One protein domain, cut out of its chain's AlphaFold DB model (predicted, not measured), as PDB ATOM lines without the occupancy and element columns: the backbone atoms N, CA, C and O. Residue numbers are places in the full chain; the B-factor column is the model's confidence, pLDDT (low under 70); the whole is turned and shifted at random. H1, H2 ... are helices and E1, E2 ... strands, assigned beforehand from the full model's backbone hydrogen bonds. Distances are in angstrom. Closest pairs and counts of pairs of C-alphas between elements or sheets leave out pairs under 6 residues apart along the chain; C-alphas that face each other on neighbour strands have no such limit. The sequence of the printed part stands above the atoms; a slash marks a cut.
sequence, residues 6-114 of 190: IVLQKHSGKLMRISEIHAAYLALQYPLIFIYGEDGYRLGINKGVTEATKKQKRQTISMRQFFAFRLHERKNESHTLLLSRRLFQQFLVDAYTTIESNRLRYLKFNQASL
ATOM      1  N   ILE A   6     -43.331  11.379 -18.492       85.94
ATOM      2  CA  ILE A   6     -41.925  11.560 -18.815       85.94
ATOM      3  C   ILE A   6     -41.582  10.519 -19.871       85.94
ATOM      4  O   ILE A   6     -41.772   9.320 -19.653       85.94
ATOM      5  N   VAL A   7     -41.092  10.965 -21.024       87.88
ATOM      6  CA  VAL A   7     -40.603  10.076 -22.081       87.88
ATOM      7  C   VAL A   7     -39.096   9.936 -21.926       87.88
ATOM      8  O   VAL A   7     -38.354  10.906 -22.038       87.88
ATOM      9  N   LEU A   8     -38.646   8.715 -21.663       86.44
ATOM     10  CA  LEU A   8     -37.236   8.362 -21.575       86.44
ATOM     11  C   LEU A   8     -36.794   7.651 -22.843       86.44
ATOM     12  O   LEU A   8     -37.481   6.749 -23.321       86.44
ATOM     13  N   GLN A   9     -35.602   7.970 -23.330       87.94
ATOM     14  CA  GLN A   9     -34.934   7.178 -24.352       87.94
ATOM     15  C   GLN A   9     -33.836   6.341 -23.698       87.94
ATOM     16  O   GLN A   9     -32.916   6.870 -23.080       87.94
ATOM     17  N   LYS A  10     -33.924   5.014 -23.824       82.12
ATOM     18  CA  LYS A  10     -32.819   4.133 -23.424       82.12
ATOM     19  C   LYS A  10     -31.697   4.223 -24.457       82.12
ATOM     20  O   LYS A  10     -31.978   4.404 -25.636       82.12
ATOM     21  N   HIS A  11     -30.454   3.950 -24.053       83.00
ATOM     22  CA  HIS A  11     -29.295   3.887 -24.963       83.00
ATOM     23  C   HIS A  11     -29.495   2.902 -26.141       83.00
ATOM     24  O   HIS A  11     -28.897   3.042 -27.198       83.00
ATOM     25  N   SER A  12     -30.405   1.934 -25.991       85.38
ATOM     26  CA  SER A  12     -30.890   1.043 -27.057       85.38
ATOM     27  C   SER A  12     -31.790   1.710 -28.123       85.38
ATOM     28  O   SER A  12     -32.359   1.010 -28.952       85.38
ATOM     29  N   GLY A  13     -32.047   3.018 -28.035       84.69
ATOM     30  CA  GLY A  13     -32.934   3.782 -28.926       84.69
ATOM     31  C   GLY A  13     -34.436   3.692 -28.610       84.69
ATOM     32  O   GLY A  13     -35.213   4.498 -29.114       84.69
ATOM     33  N   LYS A  14     -34.864   2.754 -27.753       87.81
ATOM     34  CA  LYS A  14     -36.281   2.562 -27.390       87.81
ATOM     35  C   LYS A  14     -36.802   3.677 -26.478       87.81
ATOM     36  O   LYS A  14     -36.221   3.930 -25.420       87.81
ATOM     37  N   LEU A  15     -37.934   4.268 -26.864       87.94
ATOM     38  CA  LEU A  15     -38.686   5.223 -26.051       87.94
ATOM     39  C   LEU A  15     -39.557   4.492 -25.023       87.94
ATOM     40  O   LEU A  15     -40.228   3.509 -25.334       87.94
ATOM     41  N   MET A  16     -39.554   4.987 -23.792       87.56
ATOM     42  CA  MET A  16     -40.339   4.486 -22.673       87.56
ATOM     43  C   MET A  16     -41.100   5.647 -22.048       87.56
ATOM     44  O   MET A  16     -40.502   6.624 -21.614       87.56
ATOM     45  N   ARG A  17     -42.426   5.528 -21.982       88.38
ATOM     46  CA  ARG A  17     -43.296   6.541 -21.387       88.38
ATOM     47  C   ARG A  17     -43.613   6.170 -19.945       88.38
ATOM     48  O   ARG A  17     -44.156   5.098 -19.681       88.38
ATOM     49  N   ILE A  18     -43.290   7.062 -19.021       88.44
ATOM     50  CA  ILE A  18     -43.511   6.901 -17.588       88.44
ATOM     51  C   ILE A  18     -44.677   7.789 -17.163       88.44
ATOM     52  O   ILE A  18     -44.677   8.988 -17.413       88.44
ATOM     53  N   SER A  19     -45.673   7.193 -16.506       86.19
ATOM     54  CA  SER A  19     -46.817   7.928 -15.948       86.19
ATOM     55  C   SER A  19     -46.514   8.519 -14.566       86.19
ATOM     56  O   SER A  19     -45.660   7.997 -13.855       86.19
ATOM     57  N   GLU A  20     -47.314   9.498 -14.136       83.50
ATOM     58  CA  GLU A  20     -47.292  10.114 -12.787       83.50
ATOM     59  C   GLU A  20     -47.300   9.119 -11.607       83.50
ATOM     60  O   GLU A  20     -46.931   9.464 -10.490       83.50
ATOM     61  N   ILE A  21     -47.776   7.890 -11.829       86.31
ATOM     62  CA  ILE A  21     -47.972   6.859 -10.795       86.31
ATOM     63  C   ILE A  21     -46.755   5.919 -10.697       86.31
ATOM     64  O   ILE A  21     -46.727   4.974  -9.910       86.31
ATOM     65  N   HIS A  22     -45.747   6.129 -11.538       89.56
ATOM     66  CA  HIS A  22     -44.545   5.317 -11.533       89.56
ATOM     67  C   HIS A  22     -43.567   5.806 -10.460       89.56
ATOM     68  O   HIS A  22     -43.348   7.008 -10.328       89.56
ATOM     69  N   ALA A  23     -42.905   4.881  -9.760       90.62
ATOM     70  CA  ALA A  23     -41.981   5.211  -8.670       90.62
ATOM     71  C   ALA A  23     -40.883   6.204  -9.105       90.62
ATOM     72  O   ALA A  23     -40.657   7.208  -8.444       90.62
ATOM     73  N   ALA A  24     -40.283   6.002 -10.279       91.00
ATOM     74  CA  ALA A  24     -39.238   6.894 -10.792       91.00
ATOM     75  C   ALA A  24     -39.720   8.296 -11.228       91.00
ATOM     76  O   ALA A  24     -38.886   9.149 -11.520       91.00
ATOM     77  N   TYR A  25     -41.032   8.561 -11.313       91.44
ATOM     78  CA  TYR A  25     -41.553   9.807 -11.892       91.44
ATOM     79  C   TYR A  25     -41.029  11.056 -11.167       91.44
ATOM     80  O   TYR A  25     -40.509  11.965 -11.808       91.44
ATOM     81  N   LEU A  26     -41.102  11.085  -9.830       91.00
ATOM     82  CA  LEU A  26     -40.667  12.251  -9.048       91.00
ATOM     83  C   LEU A  26     -39.155  12.477  -9.126       91.00
ATOM     84  O   LEU A  26     -38.723  13.621  -9.253       91.00
ATOM     85  N   ALA A  27     -38.366  11.402  -9.091       91.69
ATOM     86  CA  ALA A  27     -36.917  11.495  -9.203       91.69
ATOM     87  C   ALA A  27     -36.473  12.028 -10.571       91.69
ATOM     88  O   ALA A  27     -35.552  12.835 -10.653       91.69
ATOM     89  N   LEU A  28     -37.164  11.625 -11.639       91.44
ATOM     90  CA  LEU A  28     -36.899  12.106 -12.994       91.44
ATOM     91  C   LEU A  28     -37.365  13.552 -13.202       91.44
ATOM     92  O   LEU A  28     -36.712  14.298 -13.925       91.44
ATOM     93  N   GLN A  29     -38.466  13.954 -12.563       91.00
ATOM     94  CA  GLN A  29     -38.985  15.321 -12.637       91.00
ATOM     95  C   GLN A  29     -38.139  16.313 -11.823       91.00
ATOM     96  O   GLN A  29     -37.952  17.455 -12.242       91.00
ATOM     97  N   TYR A  30     -37.613  15.886 -10.670       92.06
ATOM     98  CA  TYR A  30     -36.824  16.723  -9.763       92.06
ATOM     99  C   TYR A  30     -35.466  16.092  -9.393       92.06
ATOM    100  O   TYR A  30     -35.226  15.817  -8.211       92.06
ATOM    101  N   PRO A  31     -34.530  15.923 -10.350       91.19
ATOM    102  CA  PRO A  31     -33.244  15.268 -10.084       91.19
ATOM    103  C   PRO A  31     -32.401  15.972  -9.010       91.19
ATOM    104  O   PRO A  31     -31.695  15.325  -8.247       91.19
ATOM    105  N   LEU A  32     -32.505  17.305  -8.910       90.19
ATOM    106  CA  LEU A  32     -31.778  18.101  -7.909       90.19
ATOM    107  C   LEU A  32     -32.286  17.889  -6.476       90.19
ATOM    108  O   LEU A  32     -31.542  18.119  -5.527       90.19
ATOM    109  N   ILE A  33     -33.549  17.483  -6.311       90.12
ATOM    110  CA  ILE A  33     -34.114  17.156  -4.995       90.12
ATOM    111  C   ILE A  33     -33.832  15.689  -4.668       90.12
ATOM    112  O   ILE A  33     -33.451  15.371  -3.544       90.12
ATOM    113  N   PHE A  34     -33.990  14.802  -5.651       90.06
ATOM    114  CA  PHE A  34     -33.850  13.355  -5.495       90.06
ATOM    115  C   PHE A  34     -32.553  12.851  -6.135       90.06
ATOM    116  O   PHE A  34     -32.576  12.040  -7.059       90.06
ATOM    117  N   ILE A  35     -31.416  13.317  -5.618       87.25
ATOM    118  CA  ILE A  35     -30.078  13.048  -6.179       87.25
ATOM    119  C   ILE A  35     -29.775  11.540  -6.230       87.25
ATOM    120  O   ILE A  35     -29.128  11.059  -7.156       87.25
ATOM    121  N   TYR A  36     -30.292  10.781  -5.264       87.88
ATOM    122  CA  TYR A  36     -30.113   9.329  -5.179       87.88
ATOM    123  C   TYR A  36     -31.151   8.520  -5.969       87.88
ATOM    124  O   TYR A  36     -31.158   7.296  -5.882       87.88
ATOM    125  N   GLY A  37     -32.043   9.174  -6.721       86.94
ATOM    126  CA  GLY A  37     -33.080   8.482  -7.484       86.94
ATOM    127  C   GLY A  37     -34.131   7.810  -6.599       86.94
ATOM    128  O   GLY A  37     -34.545   6.691  -6.886       86.94
ATOM    129  N   GLU A  38     -34.533   8.465  -5.507       88.38
ATOM    130  CA  GLU A  38     -35.486   7.902  -4.548       88.38
ATOM    131  C   GLU A  38     -36.829   7.521  -5.186       88.38
ATOM    132  O   GLU A  38     -37.360   8.220  -6.054       88.38
ATOM    133  N   ASP A  39     -37.435   6.454  -4.664       90.06
ATOM    134  CA  ASP A  39     -38.764   6.027  -5.082       90.06
ATOM    135  C   ASP A  39     -39.840   7.055  -4.691       90.06
ATOM    136  O   ASP A  39     -40.061   7.397  -3.521       90.06
ATOM    137  N   GLY A  40     -40.555   7.518  -5.712       90.75
ATOM    138  CA  GLY A  40     -41.757   8.327  -5.615       90.75
ATOM    139  C   GLY A  40     -43.020   7.513  -5.323       90.75
ATOM    140  O   GLY A  40     -42.990   6.338  -4.945       90.75
ATOM    141  N   TYR A  41     -44.178   8.152  -5.503       90.88
ATOM    142  CA  TYR A  41     -45.460   7.496  -5.266       90.88
ATOM    143  C   TYR A  41     -45.725   6.386  -6.291       90.88
ATOM    144  O   TYR A  41     -45.604   6.594  -7.494       90.88
ATOM    145  N   ARG A  42     -46.189   5.232  -5.802       90.62
ATOM    146  CA  ARG A  42     -46.750   4.143  -6.610       90.62
ATOM    147  C   ARG A  42     -48.018   3.591  -5.971       90.62
ATOM    148  O   ARG A  42     -48.232   3.706  -4.763       90.62
ATOM    149  N   LEU A  43     -48.872   2.967  -6.776       87.81
ATOM    150  CA  LEU A  43     -50.037   2.252  -6.253       87.81
ATOM    151  C   LEU A  43     -49.593   1.024  -5.449       87.81
ATOM    152  O   LEU A  43     -48.613   0.368  -5.788       87.81
ATOM    153  N   GLY A  44     -50.331   0.712  -4.382       87.50
ATOM    154  CA  GLY A  44     -50.083  -0.485  -3.575       87.50
ATOM    155  C   GLY A  44     -48.985  -0.355  -2.516       87.50
ATOM    156  O   GLY A  44     -48.601  -1.366  -1.940       87.50
ATOM    157  N   ILE A  45     -48.490   0.853  -2.211       88.56
ATOM    158  CA  ILE A  45     -47.594   1.037  -1.057       88.56
ATOM    159  C   ILE A  45     -48.367   0.688   0.220       88.56
ATOM    160  O   ILE A  45     -49.361   1.345   0.544       88.56
ATOM    161  N   ASN A  46     -47.909  -0.334   0.938       87.44
ATOM    162  CA  ASN A  46     -48.493  -0.749   2.207       87.44
ATOM    163  C   ASN A  46     -48.135   0.243   3.316       87.44
ATOM    164  O   ASN A  46     -47.034   0.793   3.355       87.44
ATOM    165  N   LYS A  47     -49.073   0.475   4.232       84.75
ATOM    166  CA  LYS A  47     -48.799   1.232   5.454       84.75
ATOM    167  C   LYS A  47     -47.907   0.417   6.390       84.75
ATOM    168  O   LYS A  47     -47.993  -0.808   6.425       84.75
ATOM    169  N   GLY A  48     -47.082   1.108   7.176       79.06
ATOM    170  CA  GLY A  48     -46.282   0.471   8.222       79.06
ATOM    171  C   GLY A  48     -47.163  -0.216   9.268       79.06
ATOM    172  O   GLY A  48     -48.210   0.310   9.653       79.06
ATOM    173  N   VAL A  49     -46.739  -1.390   9.734       72.44
ATOM    174  CA  VAL A  49     -47.494  -2.190  10.705       72.44
ATOM    175  C   VAL A  49     -47.369  -1.558  12.092       72.44
ATOM    176  O   VAL A  49     -46.395  -1.762  12.805       72.44
ATOM    177  N   THR A  50     -48.362  -0.765  12.477       77.94
ATOM    178  CA  THR A  50     -48.525  -0.220  13.836       77.94
ATOM    179  C   THR A  50     -49.884  -0.624  14.400       77.94
ATOM    180  O   THR A  50     -50.823  -0.855  13.637       77.94
ATOM    181  N   GLU A  51     -50.022  -0.677  15.729       69.94
ATOM    182  CA  GLU A  51     -51.288  -1.004  16.416       69.94
ATOM    183  C   GLU A  51     -52.465  -0.126  15.943       69.94
ATOM    184  O   GLU A  51     -53.579  -0.607  15.735       69.94
ATOM    185  N   ALA A  52     -52.203   1.155  15.659       69.06
ATOM    186  CA  ALA A  52     -53.187   2.075  15.085       69.06
ATOM    187  C   ALA A  52     -53.553   1.744  13.625       69.06
ATOM    188  O   ALA A  52     -54.690   1.960  13.200       69.06
ATOM    189  N   THR A  53     -52.608   1.207  12.853       67.62
ATOM    190  CA  THR A  53     -52.794   0.872  11.434       67.62
ATOM    191  C   THR A  53     -53.509  -0.465  11.251       67.62
ATOM    192  O   THR A  53     -54.309  -0.590  10.327       67.62
ATOM    193  N   LYS A  54     -53.333  -1.425  12.174       65.81
ATOM    194  CA  LYS A  54     -54.059  -2.712  12.178       65.81
ATOM    195  C   LYS A  54     -55.583  -2.536  12.174       65.81
ATOM    196  O   LYS A  54     -56.291  -3.335  11.573       65.81
ATOM    197  N   LYS A  55     -56.089  -1.466  12.799       70.25
ATOM    198  CA  LYS A  55     -57.526  -1.147  12.871       70.25
ATOM    199  C   LYS A  55     -58.074  -0.455  11.615       70.25
ATOM    200  O   LYS A  55     -59.283  -0.254  11.505       70.25
ATOM    201  N   GLN A  56     -57.223  -0.044  10.672       73.25
ATOM    202  CA  GLN A  56     -57.670   0.703   9.498       73.25
ATOM    203  C   GLN A  56     -58.140  -0.227   8.375       73.25
ATOM    204  O   GLN A  56     -57.415  -1.112   7.937       73.25
ATOM    205  N   LYS A  57     -59.325   0.055   7.817       73.62
ATOM    206  CA  LYS A  57     -59.888  -0.693   6.673       73.62
ATOM    207  C   LYS A  57     -59.014  -0.643   5.414       73.62
ATOM    208  O   LYS A  57     -59.083  -1.539   4.582       73.62
ATOM    209  N   ARG A  58     -58.210   0.414   5.239       79.75
ATOM    210  CA  ARG A  58     -57.360   0.611   4.056       79.75
ATOM    211  C   ARG A  58     -55.894   0.369   4.393       79.75
ATOM    212  O   ARG A  58     -55.276   1.217   5.039       79.75
ATOM    213  N   GLN A  59     -55.354  -0.728   3.867       82.12
ATOM    214  CA  GLN A  59     -53.965  -1.155   4.079       82.12
ATOM    215  C   GLN A  59     -52.943  -0.379   3.233       82.12
ATOM    216  O   GLN A  59     -51.766  -0.324   3.575       82.12
ATOM    217  N   THR A  60     -53.390   0.280   2.158       88.81
ATOM    218  CA  THR A  60     -52.523   1.039   1.246       88.81
ATOM    219  C   THR A  60     -52.504   2.539   1.540       88.81
ATOM    220  O   THR A  60     -53.498   3.126   1.987       88.81
ATOM    221  N   ILE A  61     -51.369   3.178   1.260       89.44
ATOM    222  CA  ILE A  61     -51.155   4.622   1.384       89.44
ATOM    223  C   ILE A  61     -51.800   5.348   0.195       89.44
ATOM    224  O   ILE A  61     -51.630   4.985  -0.972       89.44
ATOM    225  N   SER A  62     -52.560   6.404   0.487       89.88
ATOM    226  CA  SER A  62     -53.069   7.308  -0.551       89.88
ATOM    227  C   SER A  62     -51.990   8.290  -1.017       89.88
ATOM    228  O   SER A  62     -51.126   8.680  -0.238       89.88
ATOM    229  N   MET A  63     -52.078   8.760  -2.263       91.00
ATOM    230  CA  MET A  63     -51.151   9.762  -2.813       91.00
ATOM    231  C   MET A  63     -51.026  11.007  -1.915       91.00
ATOM    232  O   MET A  63     -49.922  11.460  -1.632       91.00
ATOM    233  N   ARG A  64     -52.145  11.498  -1.361       91.19
ATOM    234  CA  ARG A  64     -52.145  12.609  -0.396       91.19
ATOM    235  C   ARG A  64     -51.340  12.296   0.865       91.19
ATOM    236  O   ARG A  64     -50.608  13.152   1.338       91.19
ATOM    237  N   GLN A  65     -51.482  11.091   1.420       91.06
ATOM    238  CA  GLN A  65     -50.716  10.680   2.601       91.06
ATOM    239  C   GLN A  65     -49.222  10.569   2.297       91.06
ATOM    240  O   GLN A  65     -48.418  10.943   3.141       91.06
ATOM    241  N   PHE A  66     -48.856  10.102   1.100       92.12
ATOM    242  CA  PHE A  66     -47.463  10.050   0.660       92.12
ATOM    243  C   PHE A  66     -46.839  11.451   0.575       92.12
ATOM    244  O   PHE A  66     -45.787  11.690   1.161       92.12
ATOM    245  N   PHE A  67     -47.506  12.403  -0.084       92.50
ATOM    246  CA  PHE A  67     -46.996  13.775  -0.158       92.50
ATOM    247  C   PHE A  67     -46.988  14.466   1.208       92.50
ATOM    248  O   PHE A  67     -46.001  15.104   1.551       92.50
ATOM    249  N   ALA A  68     -48.027  14.287   2.030       91.62
ATOM    250  CA  ALA A  68     -48.049  14.834   3.388       91.62
ATOM    251  C   ALA A  68     -46.908  14.278   4.255       91.62
ATOM    252  O   ALA A  68     -46.317  15.017   5.034       91.62
ATOM    253  N   PHE A  69     -46.576  12.993   4.097       89.19
ATOM    254  CA  PHE A  69     -45.433  12.368   4.757       89.19
ATOM    255  C   PHE A  69     -44.119  13.036   4.342       89.19
ATOM    256  O   PHE A  69     -43.335  13.376   5.218       89.19
ATOM    257  N   ARG A  70     -43.902  13.245   3.034       88.31
ATOM    258  CA  ARG A  70     -42.665  13.835   2.491       88.31
ATOM    259  C   ARG A  70     -42.514  15.326   2.796       88.31
ATOM    260  O   ARG A  70     -41.398  15.810   2.889       88.31
ATOM    261  N   LEU A  71     -43.623  16.050   2.940       90.56
ATOM    262  CA  LEU A  71     -43.624  17.478   3.280       90.56
ATOM    263  C   LEU A  71     -43.445  17.748   4.778       90.56
ATOM    264  O   LEU A  71     -43.212  18.890   5.161       90.56
ATOM    265  N   HIS A  72     -43.590  16.733   5.627       90.19
ATOM    266  CA  HIS A  72     -43.457  16.899   7.067       90.19
ATOM    267  C   HIS A  72     -41.989  16.824   7.493       90.19
ATOM    268  O   HIS A  72     -41.298  15.861   7.171       90.19
ATOM    269  N   GLU A  73     -41.532  17.813   8.258       86.38
ATOM    270  CA  GLU A  73     -40.168  17.854   8.785       86.38
ATOM    271  C   GLU A  73     -39.935  16.761   9.836       86.38
ATOM    272  O   GLU A  73     -40.774  16.519  10.708       86.38
ATOM    273  N   ARG A  74     -38.788  16.078   9.754       85.81
ATOM    274  CA  ARG A  74     -38.428  14.976  10.654       85.81
ATOM    275  C   ARG A  74     -36.944  14.961  10.936       85.81
ATOM    276  O   ARG A  74     -36.136  15.095  10.032       85.81
ATOM    277  N   LYS A  75     -36.603  14.656  12.187       83.06
ATOM    278  CA  LYS A  75     -35.224  14.686  12.695       83.06
ATOM    279  C   LYS A  75     -34.254  13.727  11.986       83.06
ATOM    280  O   LYS A  75     -33.061  13.992  11.988       83.06
ATOM    281  N   ASN A  76     -34.751  12.631  11.406       83.00
ATOM    282  CA  ASN A  76     -33.927  11.566  10.816       83.00
ATOM    283  C   ASN A  76     -33.985  11.526   9.275       83.00
ATOM    284  O   ASN A  76     -33.543  10.546   8.681       83.00
ATOM    285  N   GLU A  77     -34.565  12.535   8.621       82.25
ATOM    286  CA  GLU A  77     -34.666  12.606   7.157       82.25
ATOM    287  C   GLU A  77     -33.950  13.856   6.630       82.25
ATOM    288  O   GLU A  77     -33.770  14.835   7.348       82.25
ATOM    289  N   SER A  78     -33.514  13.826   5.367       82.06
ATOM    290  CA  SER A  78     -32.844  14.982   4.768       82.06
ATOM    291  C   SER A  78     -33.822  16.136   4.539       82.06
ATOM    292  O   SER A  78     -34.894  15.961   3.960       82.06
ATOM    293  N   HIS A  79     -33.403  17.351   4.895       84.50
ATOM    294  CA  HIS A  79     -34.187  18.573   4.704       84.50
ATOM    295  C   HIS A  79     -34.019  19.160   3.285       84.50
ATOM    296  O   HIS A  79     -34.525  20.248   3.011       84.50
ATOM    297  N   THR A  80     -33.339  18.459   2.361       87.81
ATOM    298  CA  THR A  80     -33.073  18.923   0.981       87.81
ATOM    299  C   THR A  80     -34.336  19.409   0.273       87.81
ATOM    300  O   THR A  80     -34.324  20.474  -0.344       87.81
ATOM    301  N   LEU A  81     -35.444  18.668   0.398       89.00
ATOM    302  CA  LEU A  81     -36.724  19.041  -0.206       89.00
ATOM    303  C   LEU A  81     -37.212  20.401   0.315       89.00
ATOM    304  O   LEU A  81     -37.494  21.291  -0.485       89.00
ATOM    305  N   LEU A  82     -37.263  20.575   1.639       89.56
ATOM    306  CA  LEU A  82     -37.770  21.785   2.296       89.56
ATOM    307  C   LEU A  82     -36.866  23.005   2.057       89.56
ATOM    308  O   LEU A  82     -37.347  24.130   1.939       89.56
ATOM    309  N   LEU A  83     -35.555  22.787   1.926       90.31
ATOM    310  CA  LEU A  83     -34.563  23.845   1.724       90.31
ATOM    311  C   LEU A  83     -34.416  24.286   0.259       90.31
ATOM    312  O   LEU A  83     -33.756  25.287  -0.017       90.31
ATOM    313  N   SER A  84     -35.061  23.602  -0.692       90.06
ATOM    314  CA  SER A  84     -34.914  23.857  -2.135       90.06
ATOM    315  C   SER A  84     -35.622  25.130  -2.661       90.06
ATOM    316  O   SER A  84     -35.667  25.381  -3.869       90.06
ATOM    317  N   ARG A  85     -36.137  25.992  -1.769       91.81
ATOM    318  CA  ARG A  85     -36.703  27.334  -2.048       91.81
ATOM    319  C   ARG A  85     -37.724  27.355  -3.200       91.81
ATOM    320  O   ARG A  85     -38.836  26.864  -3.052       91.81
ATOM    321  N   ARG A  86     -37.388  27.948  -4.353       94.19
ATOM    322  CA  ARG A  86     -38.309  28.063  -5.504       94.19
ATOM    323  C   ARG A  86     -38.674  26.692  -6.074       94.19
ATOM    324  O   ARG A  86     -39.810  26.491  -6.490       94.19
ATOM    325  N   LEU A  87     -37.736  25.746  -6.043       93.06
ATOM    326  CA  LEU A  87     -37.979  24.384  -6.505       93.06
ATOM    327  C   LEU A  87     -38.963  23.657  -5.578       93.06
ATOM    328  O   LEU A  87     -39.839  22.942  -6.057       93.06
ATOM    329  N   PHE A  88     -38.896  23.930  -4.273       93.06
ATOM    330  CA  PHE A  88     -39.876  23.449  -3.298       93.06
ATOM    331  C   PHE A  88     -41.287  23.979  -3.587       93.06
ATOM    332  O   PHE A  88     -42.248  23.216  -3.565       93.06
ATOM    333  N   GLN A  89     -41.426  25.267  -3.919       94.00
ATOM    334  CA  GLN A  89     -42.725  25.843  -4.294       94.00
ATOM    335  C   GLN A  89     -43.301  25.166  -5.543       94.00
ATOM    336  O   GLN A  89     -44.483  24.822  -5.571       94.00
ATOM    337  N   GLN A  90     -42.464  24.917  -6.554       93.88
ATOM    338  CA  GLN A  90     -42.884  24.186  -7.747       93.88
ATOM    339  C   GLN A  90     -43.307  22.752  -7.406       93.88
ATOM    340  O   GLN A  90     -44.344  22.294  -7.882       93.88
ATOM    341  N   PHE A  91     -42.543  22.065  -6.553       92.94
ATOM    342  CA  PHE A  91     -42.880  20.728  -6.070       92.94
ATOM    343  C   PHE A  91     -44.219  20.706  -5.324       92.94
ATOM    344  O   PHE A  91     -45.023  19.806  -5.542       92.94
ATOM    345  N   LEU A  92     -44.501  21.703  -4.479       93.44
ATOM    346  CA  LEU A  92     -45.777  21.815  -3.766       93.44
ATOM    347  C   LEU A  92     -46.967  21.956  -4.719       93.44
ATOM    348  O   LEU A  92     -47.985  21.285  -4.539       93.44
ATOM    349  N   VAL A  93     -46.843  22.813  -5.733       93.38
ATOM    350  CA  VAL A  93     -47.897  23.008  -6.737       93.38
ATOM    351  C   VAL A  93     -48.099  21.732  -7.559       93.38
ATOM    352  O   VAL A  93     -49.239  21.320  -7.788       93.38
ATOM    353  N   ASP A  94     -47.022  21.052  -7.956       91.44
ATOM    354  CA  ASP A  94     -47.135  19.787  -8.688       91.44
ATOM    355  C   ASP A  94     -47.729  18.666  -7.814       91.44
ATOM    356  O   ASP A  94     -48.649  17.960  -8.231       91.44
ATOM    357  N   ALA A  95     -47.325  18.564  -6.546       92.00
ATOM    358  CA  ALA A  95     -47.920  17.647  -5.572       92.00
ATOM    359  C   ALA A  95     -49.428  17.905  -5.384       92.00
ATOM    360  O   ALA A  95     -50.232  16.973  -5.357       92.00
ATOM    361  N   TYR A  96     -49.849  19.168  -5.302       91.25
ATOM    362  CA  TYR A  96     -51.269  19.508  -5.200       91.25
ATOM    363  C   TYR A  96     -52.043  19.103  -6.461       91.25
ATOM    364  O   TYR A  96     -53.058  18.408  -6.385       91.25
ATOM    365  N   THR A  97     -51.546  19.480  -7.639       90.12
ATOM    366  CA  THR A  97     -52.218  19.181  -8.911       90.12
ATOM    367  C   THR A  97     -52.217  17.684  -9.240       90.12
ATOM    368  O   THR A  97     -53.167  17.201  -9.857       90.12
ATOM    369  N   THR A  98     -51.203  16.908  -8.832       89.12
ATOM    370  CA  THR A  98     -51.201  15.427  -8.898       89.12
ATOM    371  C   THR A  98     -52.275  14.816  -8.018       89.12
ATOM    372  O   THR A  98     -53.066  14.002  -8.505       89.12
ATOM    373  N   ILE A  99     -52.393  15.260  -6.766       90.31
ATOM    374  CA  ILE A  99     -53.445  14.795  -5.858       90.31
ATOM    375  C   ILE A  99     -54.836  15.110  -6.423       90.31
ATOM    376  O   ILE A  99     -55.679  14.212  -6.484       90.31
ATOM    377  N   GLU A 100     -55.079  16.346  -6.862       88.31
ATOM    378  CA  GLU A 100     -56.385  16.754  -7.393       88.31
ATOM    379  C   GLU A 100     -56.723  16.055  -8.710       88.31
ATOM    380  O   GLU A 100     -57.833  15.547  -8.876       88.31
ATOM    381  N   SER A 101     -55.748  15.898  -9.610       87.75
ATOM    382  CA  SER A 101     -55.940  15.126 -10.843       87.75
ATOM    383  C   SER A 101     -56.308  13.673 -10.547       87.75
ATOM    384  O   SER A 101     -57.197  13.115 -11.190       87.75
ATOM    385  N   ASN A 102     -55.676  13.055  -9.545       87.81
ATOM    386  CA  ASN A 102     -56.007  11.697  -9.123       87.81
ATOM    387  C   ASN A 102     -57.417  11.606  -8.508       87.81
ATOM    388  O   ASN A 102     -58.152  10.660  -8.795       87.81
ATOM    389  N   ARG A 103     -57.837  12.601  -7.711       86.81
ATOM    390  CA  ARG A 103     -59.205  12.685  -7.162       86.81
ATOM    391  C   ARG A 103     -60.249  12.831  -8.266       86.81
ATOM    392  O   ARG A 103     -61.215  12.073  -8.284       86.81
ATOM    393  N   LEU A 104     -60.042  13.747  -9.211       86.56
ATOM    394  CA  LEU A 104     -60.936  13.942 -10.356       86.56
ATOM    395  C   LEU A 104     -61.006  12.693 -11.235       86.56
ATOM    396  O   LEU A 104     -62.087  12.290 -11.660       86.56
ATOM    397  N   ARG A 105     -59.868  12.030 -11.461       86.62
ATOM    398  CA  ARG A 105     -59.808  10.763 -12.196       86.62
ATOM    399  C   ARG A 105     -60.619   9.672 -11.494       86.62
ATOM    400  O   ARG A 105     -61.353   8.948 -12.161       86.62
ATOM    401  N   TYR A 106     -60.539   9.583 -10.165       85.62
ATOM    402  CA  TYR A 106     -61.374   8.669  -9.387       85.62
ATOM    403  C   TYR A 106     -62.867   8.973  -9.560       85.62
ATOM    404  O   TYR A 106     -63.630   8.048  -9.831       85.62
ATOM    405  N   LEU A 107     -63.278  10.241  -9.463       85.31
ATOM    406  CA  LEU A 107     -64.679  10.641  -9.651       85.31
ATOM    407  C   LEU A 107     -65.184  10.277 -11.052       85.31
ATOM    408  O   LEU A 107     -66.212   9.624 -11.189       85.31
ATOM    409  N   LYS A 108     -64.388  10.592 -12.079       83.25
ATOM    410  CA  LYS A 108     -64.685  10.293 -13.484       83.25
ATOM    411  C   LYS A 108     -64.936   8.803 -13.745       83.25
ATOM    412  O   LYS A 108     -65.828   8.463 -14.515       83.25
ATOM    413  N   PHE A 109     -64.139   7.913 -13.147       84.38
ATOM    414  CA  PHE A 109     -64.239   6.468 -13.399       84.38
ATOM    415  C   PHE A 109     -65.214   5.732 -12.476       84.38
ATOM    416  O   PHE A 109     -65.672   4.654 -12.836       84.38
ATOM    417  N   ASN A 110     -65.557   6.291 -11.313       83.69
ATOM    418  CA  ASN A 110     -66.423   5.632 -10.327       83.69
ATOM    419  C   ASN A 110     -67.836   6.228 -10.277       83.69
ATOM    420  O   ASN A 110     -68.527   6.081  -9.270       83.69
ATOM    421  N   GLN A 111     -68.284   6.862 -11.364       75.50
ATOM    422  CA  GLN A 111     -69.575   7.548 -11.428       75.50
ATOM    423  C   GLN A 111     -70.764   6.650 -11.050       75.50
ATOM    424  O   GLN A 111     -71.670   7.115 -10.375       75.50
ATOM    425  N   ALA A 112     -70.736   5.360 -11.407       74.19
ATOM    426  CA  ALA A 112     -71.804   4.410 -11.073       74.19
ATOM    427  C   ALA A 112     -71.908   4.086  -9.568       74.19
ATOM    428  O   ALA A 112     -72.969   3.709  -9.084       74.19
ATOM    429  N   SER A 113     -70.803   4.212  -8.828       73.44
ATOM    430  CA  SER A 113     -70.744   3.968  -7.379       73.44
ATOM    431  C   SER A 113     -71.036   5.239  -6.572       73.44
ATOM    432  O   SER A 113     -71.482   5.184  -5.425       73.44
ATOM    433  N   LEU A 114     -70.807   6.405  -7.178       69.25
ATOM    434  CA  LEU A 114     -71.150   7.688  -6.589       69.25
ATOM    435  C   LEU A 114     -72.667   7.868  -6.660       69.25
ATOM    436  O   LEU A 114     -73.235   7.986  -7.741       69.25
TER     437      LEU A 114
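What this domain is: This is residues 6 to 114 of the 190 residues of the protein "Helitron_like_N domain-containing protein" of Brassica oleracea var. oleracea (UniProt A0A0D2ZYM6). A two-stranded hairpin, E1 and E2, with the short helix H1 next to it, sits at one end of a loosely joined model in which one long helix, H5, runs side by side with the shorter H3. The unnamed stretch 30 to 50 passes near the middle on its way out to the tiny helix H2; residues 50 to 55 stick out there, and so do residues 104 to 114, the far end of H5 and the tail after it. The printed part has 109 residues with five named helices and two named strands, in the order E1, E2, H1, H2, H3, H4, H5, and its class is mostly helix; the sheet, E1 - E2, is antiparallel. It is only just loose, close to compact, with a radius of gyration of the C-alphas of 16.1 A and spans of 45 by 40 by 26 A.

How they stand to each other: Look first at E1, residues 6 to 9, and E2, residues 15 to 19: they form an antiparallel hairpin, their directions at 158 degrees, with N 6 and O 18 at 2.9 A and N 8 and O 16 at 2.8 A, within hydrogen-bond range. Next find H1, residues 25 to 29, where the closest C-alphas of E2 and H1, Ile 18 and Tyr 25, are 6.7 A apart. H3, residues 63 to 71, only just touches H5, residues 86 to 109, with 3 pairs of C-alphas within 8 A; the closest are Arg 64 and Ile 99, 6.0 A. They run opposite ways at a shallow tilt of 14 degrees, and H5 touches H3 with residues 95 to 99 alone. H4, residues 80 to 83, is close to H5 but not clearly touching; their closest C-alphas, Leu 82 and Phe 88, are 6.2 A apart. H4 is also close to H3 but not clearly touching, with the C-alphas of Leu 71 and Leu 82 closest at 7.3 A. H2, residues 51 to 54, is apart from H3 and H5, for instance. In H1, H3 and H5 every O i to N i+4 pair is within hydrogen-bond range; H2 and H4 are too short for such a pair.

Where its parts are: Find C-alpha 6 at (-41.925, 11.560, -18.815), where E1 begins; E1 is 9.9 A long and E2 13.2 A. H1 measures 6.1 A, H2 5.3 A, H3 12.4 A and H4 5.2 A. From C-alpha 86 at (-38.309, 28.063, -5.504), H5 runs 34.7 A to C-alpha 109 at (-64.239, 6.468, -13.399).

The domain as a whole: The two C-alphas farthest apart are those of Gly 13 and Glu 51, 49.1 A. The printed part has no cut, and the link from H1 to H2, 21 residues, is long. The mean pLDDT of the printed part is 86.4; look for values under 70 at residues 51 to 54 and residue 114.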